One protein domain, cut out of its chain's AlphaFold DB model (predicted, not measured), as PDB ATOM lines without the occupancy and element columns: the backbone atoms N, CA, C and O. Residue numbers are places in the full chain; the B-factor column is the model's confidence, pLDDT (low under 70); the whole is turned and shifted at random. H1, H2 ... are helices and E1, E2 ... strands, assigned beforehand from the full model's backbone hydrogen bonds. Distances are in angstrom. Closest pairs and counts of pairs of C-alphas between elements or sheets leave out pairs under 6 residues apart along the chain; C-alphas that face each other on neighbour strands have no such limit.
ATOM      1  N   VAL A   6       2.733  30.644 -44.044       92.06
ATOM      2  CA  VAL A   6       1.639  29.668 -44.125       92.06
ATOM      3  C   VAL A   6       0.407  30.249 -43.460       92.06
ATOM      4  O   VAL A   6       0.397  30.492 -42.245       92.06
ATOM      5  N   ALA A   7      -0.657  30.409 -44.237       90.88
ATOM      6  CA  ALA A   7      -1.927  30.938 -43.768       90.88
ATOM      7  C   ALA A   7      -3.030  29.879 -43.868       90.88
ATOM      8  O   ALA A   7      -3.014  29.027 -44.753       90.88
ATOM      9  N   ALA A   8      -3.969  29.913 -42.926       89.25
ATOM     10  CA  ALA A   8      -5.158  29.068 -42.941       89.25
ATOM     11  C   ALA A   8      -6.384  29.930 -43.264       89.25
ATOM     12  O   ALA A   8      -6.446  31.082 -42.840       89.25
ATOM     13  N   GLY A   9      -7.348  29.361 -43.982       85.88
ATOM     14  CA  GLY A   9      -8.518  30.067 -44.501       85.88
ATOM     15  C   GLY A   9      -8.282  30.685 -45.879       85.88
ATOM     16  O   GLY A   9      -7.303  30.383 -46.564       85.88
ATOM     17  N   GLU A  10      -9.202  31.554 -46.292       82.75
ATOM     18  CA  GLU A  10      -9.103  32.332 -47.533       82.75
ATOM     19  C   GLU A  10      -8.139  33.507 -47.355       82.75
ATOM     20  O   GLU A  10      -8.518  34.673 -47.395       82.75
ATOM     21  N   ALA A  11      -6.877  33.190 -47.085       79.38
ATOM     22  CA  ALA A  11      -5.836  34.195 -47.049       79.38
ATOM     23  C   ALA A  11      -5.497  34.650 -48.473       79.38
ATOM     24  O   ALA A  11      -5.390  33.843 -49.402       79.38
ATOM     25  N   GLU A  12      -5.289  35.950 -48.630       82.94
ATOM     26  CA  GLU A  12      -4.725  36.530 -49.842       82.94
ATOM     27  C   GLU A  12      -3.203  36.627 -49.707       82.94
ATOM     28  O   GLU A  12      -2.656  36.605 -48.597       82.94
ATOM     29  N   ALA A  13      -2.512  36.668 -50.847       81.81
ATOM     30  CA  ALA A  13      -1.076  36.921 -50.871       81.81
ATOM     31  C   ALA A  13      -0.805  38.347 -50.376       81.81
ATOM     32  O   ALA A  13      -1.510  39.278 -50.770       81.81
ATOM     33  N   GLU A  14       0.197  38.511 -49.514       83.81
ATOM     34  CA  GLU A  14       0.666  39.840 -49.120       83.81
ATOM     35  C   GLU A  14       1.556  40.448 -50.214       83.81
ATOM     36  O   GLU A  14       1.941  39.786 -51.184       83.81
ATOM     37  N   ASP A  15       1.855  41.741 -50.093       78.81
ATOM     38  CA  ASP A  15       2.604  42.470 -51.111       78.81
ATOM     39  C   ASP A  15       4.028  41.897 -51.233       78.81
ATOM     40  O   ASP A  15       4.793  41.875 -50.270       78.81
ATOM     41  N   GLY A  16       4.375  41.389 -52.419       80.56
ATOM     42  CA  GLY A  16       5.642  40.686 -52.648       80.56
ATOM     43  C   GLY A  16       5.612  39.177 -52.379       80.56
ATOM     44  O   GLY A  16       6.636  38.522 -52.566       80.56
ATOM     45  N   GLU A  17       4.463  38.598 -52.026       87.75
ATOM     46  CA  GLU A  17       4.279  37.149 -51.921       87.75
ATOM     47  C   GLU A  17       3.657  36.542 -53.187       87.75
ATOM     48  O   GLU A  17       2.907  37.178 -53.931       87.75
ATOM     49  N   VAL A  18       3.930  35.257 -53.412       89.19
ATOM     50  CA  VAL A  18       3.269  34.434 -54.427       89.19
ATOM     51  C   VAL A  18       2.736  33.171 -53.767       89.19
ATOM     52  O   VAL A  18       3.417  32.543 -52.956       89.19
ATOM     53  N   LEU A  19       1.509  32.788 -54.126       92.56
ATOM     54  CA  LEU A  19       0.930  31.513 -53.713       92.56
ATOM     55  C   LEU A  19       1.708  30.368 -54.372       92.56
ATOM     56  O   LEU A  19       1.683  30.220 -55.591       92.56
ATOM     57  N   VAL A  20       2.368  29.554 -53.557       92.88
ATOM     58  CA  VAL A  20       3.159  28.400 -54.006       92.88
ATOM     59  C   VAL A  20       2.306  27.140 -54.028       92.88
ATOM     60  O   VAL A  20       2.355  26.366 -54.978       92.88
ATOM     61  N   PHE A  21       1.506  26.930 -52.984       94.25
ATOM     62  CA  PHE A  21       0.650  25.755 -52.880       94.25
ATOM     63  C   PHE A  21      -0.593  26.065 -52.053       94.25
ATOM     64  O   PHE A  21      -0.514  26.777 -51.053       94.25
ATOM     65  N   ARG A  22      -1.741  25.505 -52.437       94.19
ATOM     66  CA  ARG A  22      -2.988  25.600 -51.673       94.19
ATOM     67  C   ARG A  22      -3.585  24.214 -51.508       94.19
ATOM     68  O   ARG A  22      -3.863  23.528 -52.485       94.19
ATOM     69  N   LEU A  23      -3.795  23.825 -50.258       91.94
ATOM     70  CA  LEU A  23      -4.513  22.616 -49.893       91.94
ATOM     71  C   LEU A  23      -5.943  22.985 -49.523       91.94
ATOM     72  O   LEU A  23      -6.164  23.756 -48.592       91.94
ATOM     73  N   GLU A  24      -6.911  22.413 -50.229       89.25
ATOM     74  CA  GLU A  24      -8.324  22.640 -49.941       89.25
ATOM     75  C   GLU A  24      -8.775  21.995 -48.624       89.25
ATOM     76  O   GLU A  24      -8.187  21.025 -48.132       89.25
ATOM     77  N   ALA A  25      -9.858  22.539 -48.063       81.75
ATOM     78  CA  ALA A  25     -10.463  22.026 -46.843       81.75
ATOM     79  C   ALA A  25     -10.802  20.534 -46.991       81.75
ATOM     80  O   ALA A  25     -11.513  20.112 -47.909       81.75
ATOM     81  N   ARG A  26     -10.301  19.712 -46.064       76.69
ATOM     82  CA  ARG A  26     -10.562  18.271 -46.100       76.69
ATOM     83  C   ARG A  26     -12.030  17.974 -45.848       76.69
ATOM     84  O   ARG A  26     -12.648  18.547 -44.952       76.69
ATOM     85  N   LYS A  27     -12.550  16.981 -46.570       68.38
ATOM     86  CA  LYS A  27     -13.820  16.350 -46.209       68.38
ATOM     87  C   LYS A  27     -13.608  15.535 -44.928       68.38
ATOM     88  O   LYS A  27     -12.720  14.679 -44.920       68.38
ATOM     89  N   PRO A  28     -14.385  15.775 -43.861       64.44
ATOM     90  CA  PRO A  28     -14.300  14.939 -42.675       64.44
ATOM     91  C   PRO A  28     -14.723  13.492 -43.009       64.44
ATOM     92  O   PRO A  28     -15.466  13.263 -43.965       64.44
ATOM     93  N   TYR A  29     -14.257  12.527 -42.205       62.12
ATOM     94  CA  TYR A  29     -14.651  11.102 -42.228       62.12
ATOM     95  C   TYR A  29     -14.022  10.183 -43.305       62.12
ATOM     96  O   TYR A  29     -14.642   9.208 -43.733       62.12
ATOM     97  N   ALA A  30     -12.774  10.420 -43.723       75.88
ATOM     98  CA  ALA A  30     -12.016   9.428 -44.500       75.88
ATOM     99  C   ALA A  30     -11.560   8.238 -43.623       75.88
ATOM    100  O   ALA A  30     -11.349   8.378 -42.422       75.88
ATOM    101  N   SER A  31     -11.390   7.050 -44.216       84.88
ATOM    102  CA  SER A  31     -10.762   5.922 -43.514       84.88
ATOM    103  C   SER A  31      -9.268   6.181 -43.307       84.88
ATOM    104  O   SER A  31      -8.635   6.799 -44.161       84.88
ATOM    105  N   ARG A  32      -8.676   5.629 -42.236       86.62
ATOM    106  CA  ARG A  32      -7.247   5.810 -41.903       86.62
ATOM    107  C   ARG A  32      -6.310   5.559 -43.091       86.62
ATOM    108  O   ARG A  32      -5.460   6.376 -43.393       86.62
ATOM    109  N   ARG A  33      -6.540   4.483 -43.855       88.44
ATOM    110  CA  ARG A  33      -5.738   4.169 -45.054       88.44
ATOM    111  C   ARG A  33      -5.843   5.235 -46.154       88.44
ATOM    112  O   ARG A  33      -4.872   5.476 -46.862       88.44
ATOM    113  N   ARG A  34      -7.025   5.832 -46.344       87.06
ATOM    114  CA  ARG A  34      -7.214   6.922 -47.316       87.06
ATOM    115  C   ARG A  34      -6.573   8.213 -46.823       87.06
ATOM    116  O   ARG A  34      -6.061   8.964 -47.640       87.06
ATOM    117  N   GLU A  35      -6.601   8.442 -45.517       85.94
ATOM    118  CA  GLU A  35      -5.945   9.579 -44.881       85.94
ATOM    119  C   GLU A  35      -4.418   9.489 -45.005       85.94
ATOM    120  O   GLU A  35      -3.799  10.437 -45.479       85.94
ATOM    121  N   ASP A  36      -3.821   8.334 -44.709       88.56
ATOM    122  CA  ASP A  36      -2.375   8.118 -44.857       88.56
ATOM    123  C   ASP A  36      -1.922   8.333 -46.314       88.56
ATOM    124  O   ASP A  36      -0.960   9.054 -46.580       88.56
ATOM    125  N   ALA A  37      -2.657   7.766 -47.279       89.56
ATOM    126  CA  ALA A  37      -2.361   7.937 -48.703       89.56
ATOM    127  C   ALA A  37      -2.522   9.394 -49.170       89.56
ATOM    128  O   ALA A  37      -1.734   9.879 -49.984       89.56
ATOM    129  N   PHE A  38      -3.531  10.100 -48.654       89.50
ATOM    130  CA  PHE A  38      -3.724  11.522 -48.921       89.50
ATOM    131  C   PHE A  38      -2.533  12.341 -48.420       89.50
ATOM    132  O   PHE A  38      -2.043  13.211 -49.139       89.50
ATOM    133  N   TRP A  39      -2.058  12.056 -47.209       89.69
ATOM    134  CA  TRP A  39      -0.952  12.786 -46.606       89.69
ATOM    135  C   TRP A  39       0.386  12.525 -47.274       89.69
ATOM    136  O   TRP A  39       1.140  13.474 -47.462       89.69
ATOM    137  N   MET A  40       0.646  11.285 -47.694       91.12
ATOM    138  CA  MET A  40       1.808  10.971 -48.527       91.12
ATOM    139  C   MET A  40       1.782  11.778 -49.828       91.12
ATOM    140  O   MET A  40       2.708  12.535 -50.094       91.12
ATOM    141  N   LYS A  41       0.673  11.713 -50.580       92.44
ATOM    142  CA  LYS A  41       0.535  12.447 -51.848       92.44
ATOM    143  C   LYS A  41       0.680  13.958 -51.666       92.44
ATOM    144  O   LYS A  41       1.393  14.606 -52.420       92.44
ATOM    145  N   THR A  42       0.013  14.511 -50.654       91.50
ATOM    146  CA  THR A  42       0.076  15.947 -50.350       91.50
ATOM    147  C   THR A  42       1.493  16.358 -49.958       91.50
ATOM    148  O   THR A  42       1.947  17.416 -50.375       91.50
ATOM    149  N   GLY A  43       2.181  15.529 -49.164       92.75
ATOM    150  CA  GLY A  43       3.569  15.738 -48.761       92.75
ATOM    151  C   GLY A  43       4.507  15.838 -49.959       92.75
ATOM    152  O   GLY A  43       5.274  16.797 -50.045       92.75
ATOM    153  N   ASP A  44       4.393  14.912 -50.908       94.75
ATOM    154  CA  ASP A  44       5.194  14.918 -52.136       94.75
ATOM    155  C   ASP A  44       4.900  16.161 -52.993       94.75
ATOM    156  O   ASP A  44       5.821  16.854 -53.425       94.75
ATOM    157  N   GLU A  45       3.620  16.496 -53.176       95.25
ATOM    158  CA  GLU A  45       3.187  17.656 -53.968       95.25
ATOM    159  C   GLU A  45       3.697  18.983 -53.394       95.25
ATOM    160  O   GLU A  45       4.255  19.800 -54.129       95.25
ATOM    161  N   VAL A  46       3.554  19.203 -52.081       95.00
ATOM    162  CA  VAL A  46       4.036  20.443 -51.457       95.00
ATOM    163  C   VAL A  46       5.563  20.505 -51.425       95.00
ATOM    164  O   VAL A  46       6.125  21.590 -51.548       95.00
ATOM    165  N   THR A  47       6.245  19.361 -51.301       95.00
ATOM    166  CA  THR A  47       7.713  19.302 -51.334       95.00
ATOM    167  C   THR A  47       8.233  19.708 -52.706       95.00
ATOM    168  O   THR A  47       9.137  20.537 -52.792       95.00
ATOM    169  N   GLN A  48       7.623  19.188 -53.773       94.81
ATOM    170  CA  GLN A  48       7.962  19.570 -55.140       94.81
ATOM    171  C   GLN A  48       7.688  21.060 -55.385       94.81
ATOM    172  O   GLN A  48       8.575  21.777 -55.840       94.81
ATOM    173  N   ALA A  49       6.506  21.554 -55.003       93.50
ATOM    174  CA  ALA A  49       6.148  22.962 -55.177       93.50
ATOM    175  C   ALA A  49       7.091  23.907 -54.409       93.50
ATOM    176  O   ALA A  49       7.501  24.946 -54.927       93.50
ATOM    177  N   ALA A  50       7.476  23.538 -53.183       92.06
ATOM    178  CA  ALA A  50       8.451  24.284 -52.399       92.06
ATOM    179  C   ALA A  50       9.836  24.284 -53.066       92.06
ATOM    180  O   ALA A  50      10.457  25.342 -53.153       92.06
ATOM    181  N   ALA A  51      10.295  23.144 -53.588       91.75
ATOM    182  CA  ALA A  51      11.565  23.049 -54.307       91.75
ATOM    183  C   ALA A  51      11.575  23.923 -55.574       91.75
ATOM    184  O   ALA A  51      12.509  24.701 -55.777       91.75
ATOM    185  N   ASP A  52      10.505  23.879 -56.371       90.38
ATOM    186  CA  ASP A  52      10.353  24.694 -57.584       90.38
ATOM    187  C   ASP A  52      10.324  26.198 -57.258       90.38
ATOM    188  O   ASP A  52      10.866  27.033 -57.994       90.38
ATOM    189  N   ALA A  53       9.755  26.562 -56.107       88.69
ATOM    190  CA  ALA A  53       9.757  27.922 -55.581       88.69
ATOM    191  C   ALA A  53      11.089  28.331 -54.918       88.69
ATOM    192  O   ALA A  53      11.284  29.514 -54.643       88.69
ATOM    193  N   GLY A  54      12.034  27.409 -54.712       89.62
ATOM    194  CA  GLY A  54      13.287  27.670 -53.992       89.62
ATOM    195  C   GLY A  54      13.092  27.892 -52.487       89.62
ATOM    196  O   GLY A  54      13.892  28.579 -51.853       89.62
ATOM    197  N   LEU A  55      12.011  27.351 -51.922       90.56
ATOM    198  CA  LEU A  55      11.704  27.421 -50.500       90.56
ATOM    199  C   LEU A  55      12.456  26.342 -49.705       90.56
ATOM    200  O   LEU A  55      12.720  25.253 -50.218       90.56
ATOM    201  N   PRO A  56      12.783  26.624 -48.433       91.44
ATOM    202  CA  PRO A  56      13.473  25.673 -47.576       91.44
ATOM    203  C   PRO A  56      12.528  24.556 -47.105       91.44
ATOM    204  O   PRO A  56      11.305  24.722 -47.064       91.44
ATOM    205  N   PHE A  57      13.091  23.419 -46.688       89.88
ATOM    206  CA  PHE A  57      12.318  22.265 -46.212       89.88
ATOM    207  C   PHE A  57      11.450  22.601 -44.985       89.88
ATOM    208  O   PHE A  57      10.349  22.077 -44.813       89.88
ATOM    209  N   GLU A  58      11.889  23.547 -44.157       93.81
ATOM    210  CA  GLU A  58      11.145  24.067 -43.014       93.81
ATOM    211  C   GLU A  58       9.765  24.606 -43.425       93.81
ATOM    212  O   GLU A  58       8.788  24.376 -42.710       93.81
ATOM    213  N   ALA A  59       9.649  25.226 -44.607       93.12
ATOM    214  CA  ALA A  59       8.377  25.721 -45.128       93.12
ATOM    215  C   ALA A  59       7.372  24.580 -45.355       93.12
ATOM    216  O   ALA A  59       6.201  24.692 -44.984       93.12
ATOM    217  N   VAL A  60       7.849  23.447 -45.882       93.50
ATOM    218  CA  VAL A  60       7.054  22.230 -46.097       93.50
ATOM    219  C   VAL A  60       6.579  21.651 -44.768       93.50
ATOM    220  O   VAL A  60       5.389  21.383 -44.585       93.50
ATOM    221  N   THR A  61       7.492  21.489 -43.809       94.12
ATOM    222  CA  THR A  61       7.147  20.918 -42.498       94.12
ATOM    223  C   THR A  61       6.142  21.786 -41.743       94.12
ATOM    224  O   THR A  61       5.177  21.268 -41.172       94.12
ATOM    225  N   TYR A  62       6.317  23.112 -41.781       93.62
ATOM    226  CA  TYR A  62       5.403  24.051 -41.147       93.62
ATOM    227  C   TYR A  62       4.027  24.032 -41.822       93.62
ATOM    228  O   TYR A  62       3.006  24.007 -41.128       93.62
ATOM    229  N   PHE A  63       3.991  23.951 -43.156       94.12
ATOM    230  CA  PHE A  63       2.756  23.804 -43.920       94.12
ATOM    231  C   PHE A  63       1.980  22.546 -43.529       94.12
ATOM    232  O   PHE A  63       0.813  22.641 -43.148       94.12
ATOM    233  N   LEU A  64       2.625  21.376 -43.556       93.12
ATOM    234  CA  LEU A  64       1.984  20.100 -43.227       93.12
ATOM    235  C   LEU A  64       1.491  20.071 -41.779       93.12
ATOM    236  O   LEU A  64       0.367  19.640 -41.515       93.12
ATOM    237  N   LYS A  65       2.285  20.602 -40.840       92.25
ATOM    238  CA  LYS A  65       1.880  20.736 -39.436       92.25
ATOM    239  C   LYS A  65       0.620  21.592 -39.301       92.25
ATOM    240  O   LYS A  65      -0.317  21.199 -38.605       92.25
ATOM    241  N   LYS A  66       0.569  22.740 -39.985       91.25
ATOM    242  CA  LYS A  66      -0.585  23.646 -39.936       91.25
ATOM    243  C   LYS A  66      -1.810  23.016 -40.597       91.25
ATOM    244  O   LYS A  66      -2.866  22.965 -39.974       91.25
ATOM    245  N   ALA A  67      -1.646  22.415 -41.772       89.50
ATOM    246  CA  ALA A  67      -2.680  21.641 -42.452       89.50
ATOM    247  C   ALA A  67      -3.208  20.475 -41.600       89.50
ATOM    248  O   ALA A  67      -4.375  20.109 -41.714       89.50
ATOM    249  N   GLY A  68      -2.376  19.860 -40.760       87.44
ATOM    250  CA  GLY A  68      -2.807  18.796 -39.850       87.44
ATOM    251  C   GLY A  68      -3.643  19.323 -38.688       87.44
ATOM    252  O   GLY A  68      -4.594  18.671 -38.272       87.44
ATOM    253  N   SER A  69      -3.310  20.518 -38.198       86.12
ATOM    254  CA  SER A  69      -3.967  21.135 -37.041       86.12
ATOM    255  C   SER A  69      -5.300  21.816 -37.350       86.12
ATOM    256  O   SER A  69      -6.156  21.892 -36.472       86.12
ATOM    257  N   VAL A  70      -5.492  22.316 -38.576       84.25
ATOM    258  CA  VAL A  70      -6.708  23.040 -38.963       84.25
ATOM    259  C   VAL A  70      -7.600  22.110 -39.785       84.25
ATOM    260  O   VAL A  70      -7.281  21.773 -40.924       84.25
ATOM    261  N   SER A  71      -8.718  21.665 -39.208       73.19
ATOM    262  CA  SER A  71      -9.721  20.871 -39.920       73.19
ATOM    263  C   SER A  71     -10.795  21.780 -40.525       73.19
ATOM    264  O   SER A  71     -11.256  22.732 -39.900       73.19
ATOM    265  N   GLY A  72     -11.185  21.507 -41.773       79.12
ATOM    266  CA  GLY A  72     -12.290  22.210 -42.437       79.12
ATOM    267  C   GLY A  72     -11.966  23.587 -43.030       79.12
ATOM    268  O   GLY A  72     -12.872  24.225 -43.554       79.12
ATOM    269  N   MET A  73     -10.706  24.030 -43.011       87.50
ATOM    270  CA  MET A  73     -10.264  25.248 -43.705       87.50
ATOM    271  C   MET A  73      -9.167  24.924 -44.723       87.50
ATOM    272  O   MET A  73      -8.382  24.002 -44.482       87.50
ATOM    273  N   PRO A  74      -9.094  25.658 -45.847       91.06
ATOM    274  CA  PRO A  74      -7.959  25.553 -46.749       91.06
ATOM    275  C   PRO A  74      -6.690  26.085 -46.071       91.06
ATOM    276  O   PRO A  74      -6.755  26.918 -45.165       91.06
ATOM    277  N   VAL A  75      -5.528  25.600 -46.497       92.62
ATOM    278  CA  VAL A  75      -4.221  26.083 -46.034       92.62
ATOM    279  C   VAL A  75      -3.367  26.423 -47.240       92.62
ATOM    280  O   VAL A  75      -3.253  25.628 -48.172       92.62
ATOM    281  N   SER A  76      -2.751  27.596 -47.203       94.75
ATOM    282  CA  SER A  76      -1.966  28.159 -48.294       94.75
ATOM    283  C   SER A  76      -0.519  28.371 -47.857       94.75
ATOM    284  O   SER A  76      -0.262  28.873 -46.759       94.75
ATOM    285  N   LEU A  77       0.417  27.983 -48.719       94.38
ATOM    286  CA  LEU A  77       1.845  28.265 -48.623       94.38
ATOM    287  C   LEU A  77       2.180  29.412 -49.573       94.38
ATOM    288  O   LEU A  77       1.932  29.312 -50.776       94.38
ATOM    289  N   TYR A  78       2.789  30.457 -49.031       93.50
ATOM    290  CA  TYR A  78       3.296  31.595 -49.778       93.50
ATOM    291  C   TYR A  78       4.816  31.630 -49.691       93.50
ATOM    292  O   TYR A  78       5.409  31.352 -48.642       93.50
ATOM    293  N   GLY A  79       5.428  31.968 -50.817       90.56
ATOM    294  CA  GLY A  79       6.849  32.252 -50.927       90.56
ATOM    295  C   GLY A  79       7.076  33.678 -51.415       90.56
ATOM    296  O   GLY A  79       6.123  34.344 -51.833       90.56
ATOM    297  N   PRO A  80       8.328  34.145 -51.401       86.88
ATOM    298  CA  PRO A  80       8.651  35.448 -51.940       86.88
ATOM    299  C   PRO A  80       8.429  35.416 -53.450       86.88
ATOM    300  O   PRO A  80       8.694  34.412 -54.121       86.88
ATOM    301  N   ARG A  81       7.954  36.526 -54.007       80.19
ATOM    302  CA  ARG A  81       7.910  36.706 -55.449       80.19
ATOM    303  C   ARG A  81       9.335  36.561 -55.965       80.19
ATOM    304  O   ARG A  81      10.220  37.320 -55.582       80.19
TER     305      ARG A  81
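This is residues 6 to 81 of the 147 residues of an uncharacterized protein of Aminivibrio pyruvatiphilus (UniProt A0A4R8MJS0). A small sheet of three strands has two helices side by side over one face, the long H1 and the shorter H2, which together make a helical hairpin. H1 reaches the sheet with its residues 42 to 53, while E3 runs between E1 and E2. You have 76 residues with two named helices and three named strands, in the order E1, E2, H1, H2, E3; the sheet's order is E1, E3, E2, antiparallel throughout, and the class is mixed, helices and strands. The whole is compact, with a radius of gyration of the C-alphas of 12.4 A, yet elongated in outline, 39 by 23 by 14 A.

Find C-alpha 6 at (1.639, 29.668, -44.125), where E1 begins; it covers residues 6 to 8. Go on to E2, residues 17 to 23, 17.1 A long from first to last C-alpha. H1, residues 32 to 53, starts with C-alpha 32 at (-7.247, 5.810, -41.903) and is 31.1 A long. H2 takes residues 57 to 69 and is 18.7 A long. E3, residues 75 to 80, is 17.0 A long and ends with C-alpha 80 at (8.651, 35.448, -51.940).

Begin at E1, an edge strand antiparallel to E3 at 150 degrees; look there for N 76 and O 7, 2.8 A apart. E3, the inner strand, is also antiparallel to E2, at 154 degrees, with N 77 and O 21 at 2.8 A and N 18 and O 79 at 2.9 A. E1 and E2 are apart. H1 and H2 lie on the same face of the sheet, making two layers, one of helices and one of strands. H1 is over E3 and E2 at a height over the sheet of 8.5 A, along the strands, at 10 degrees to E3 on the local plane; its closest C-alphas to E2 are Ala 49 and Val 20, 6.3 A apart. H2 is over E3 and only just over E1, on which 3 of its C-alphas fall; its height over the sheet is 9.1 A, and its closest C-alphas to E3 are Ala 67 and Val 75, 5.9 A apart. With its residues 43 to 50 alone H1 touches H2, the closest C-alphas being Thr 47 and Val 60 at 6.0 A. The two run opposite ways at a shallow tilt of 35.0 degrees, only just short of steep. In H1 and H2 every O i to N i+4 pair is within hydrogen-bond range.

The two C-alphas farthest apart are those of Asp 15 and Arg 33, 39.7 A. The printed part has no cut. The links H1 to H2 and H2 to E3 are tight, and those from E1 to E2 and E2 to H1 are short. Look at residues 27 to 29 for pLDDT under 70; the mean of the printed part is 88.0.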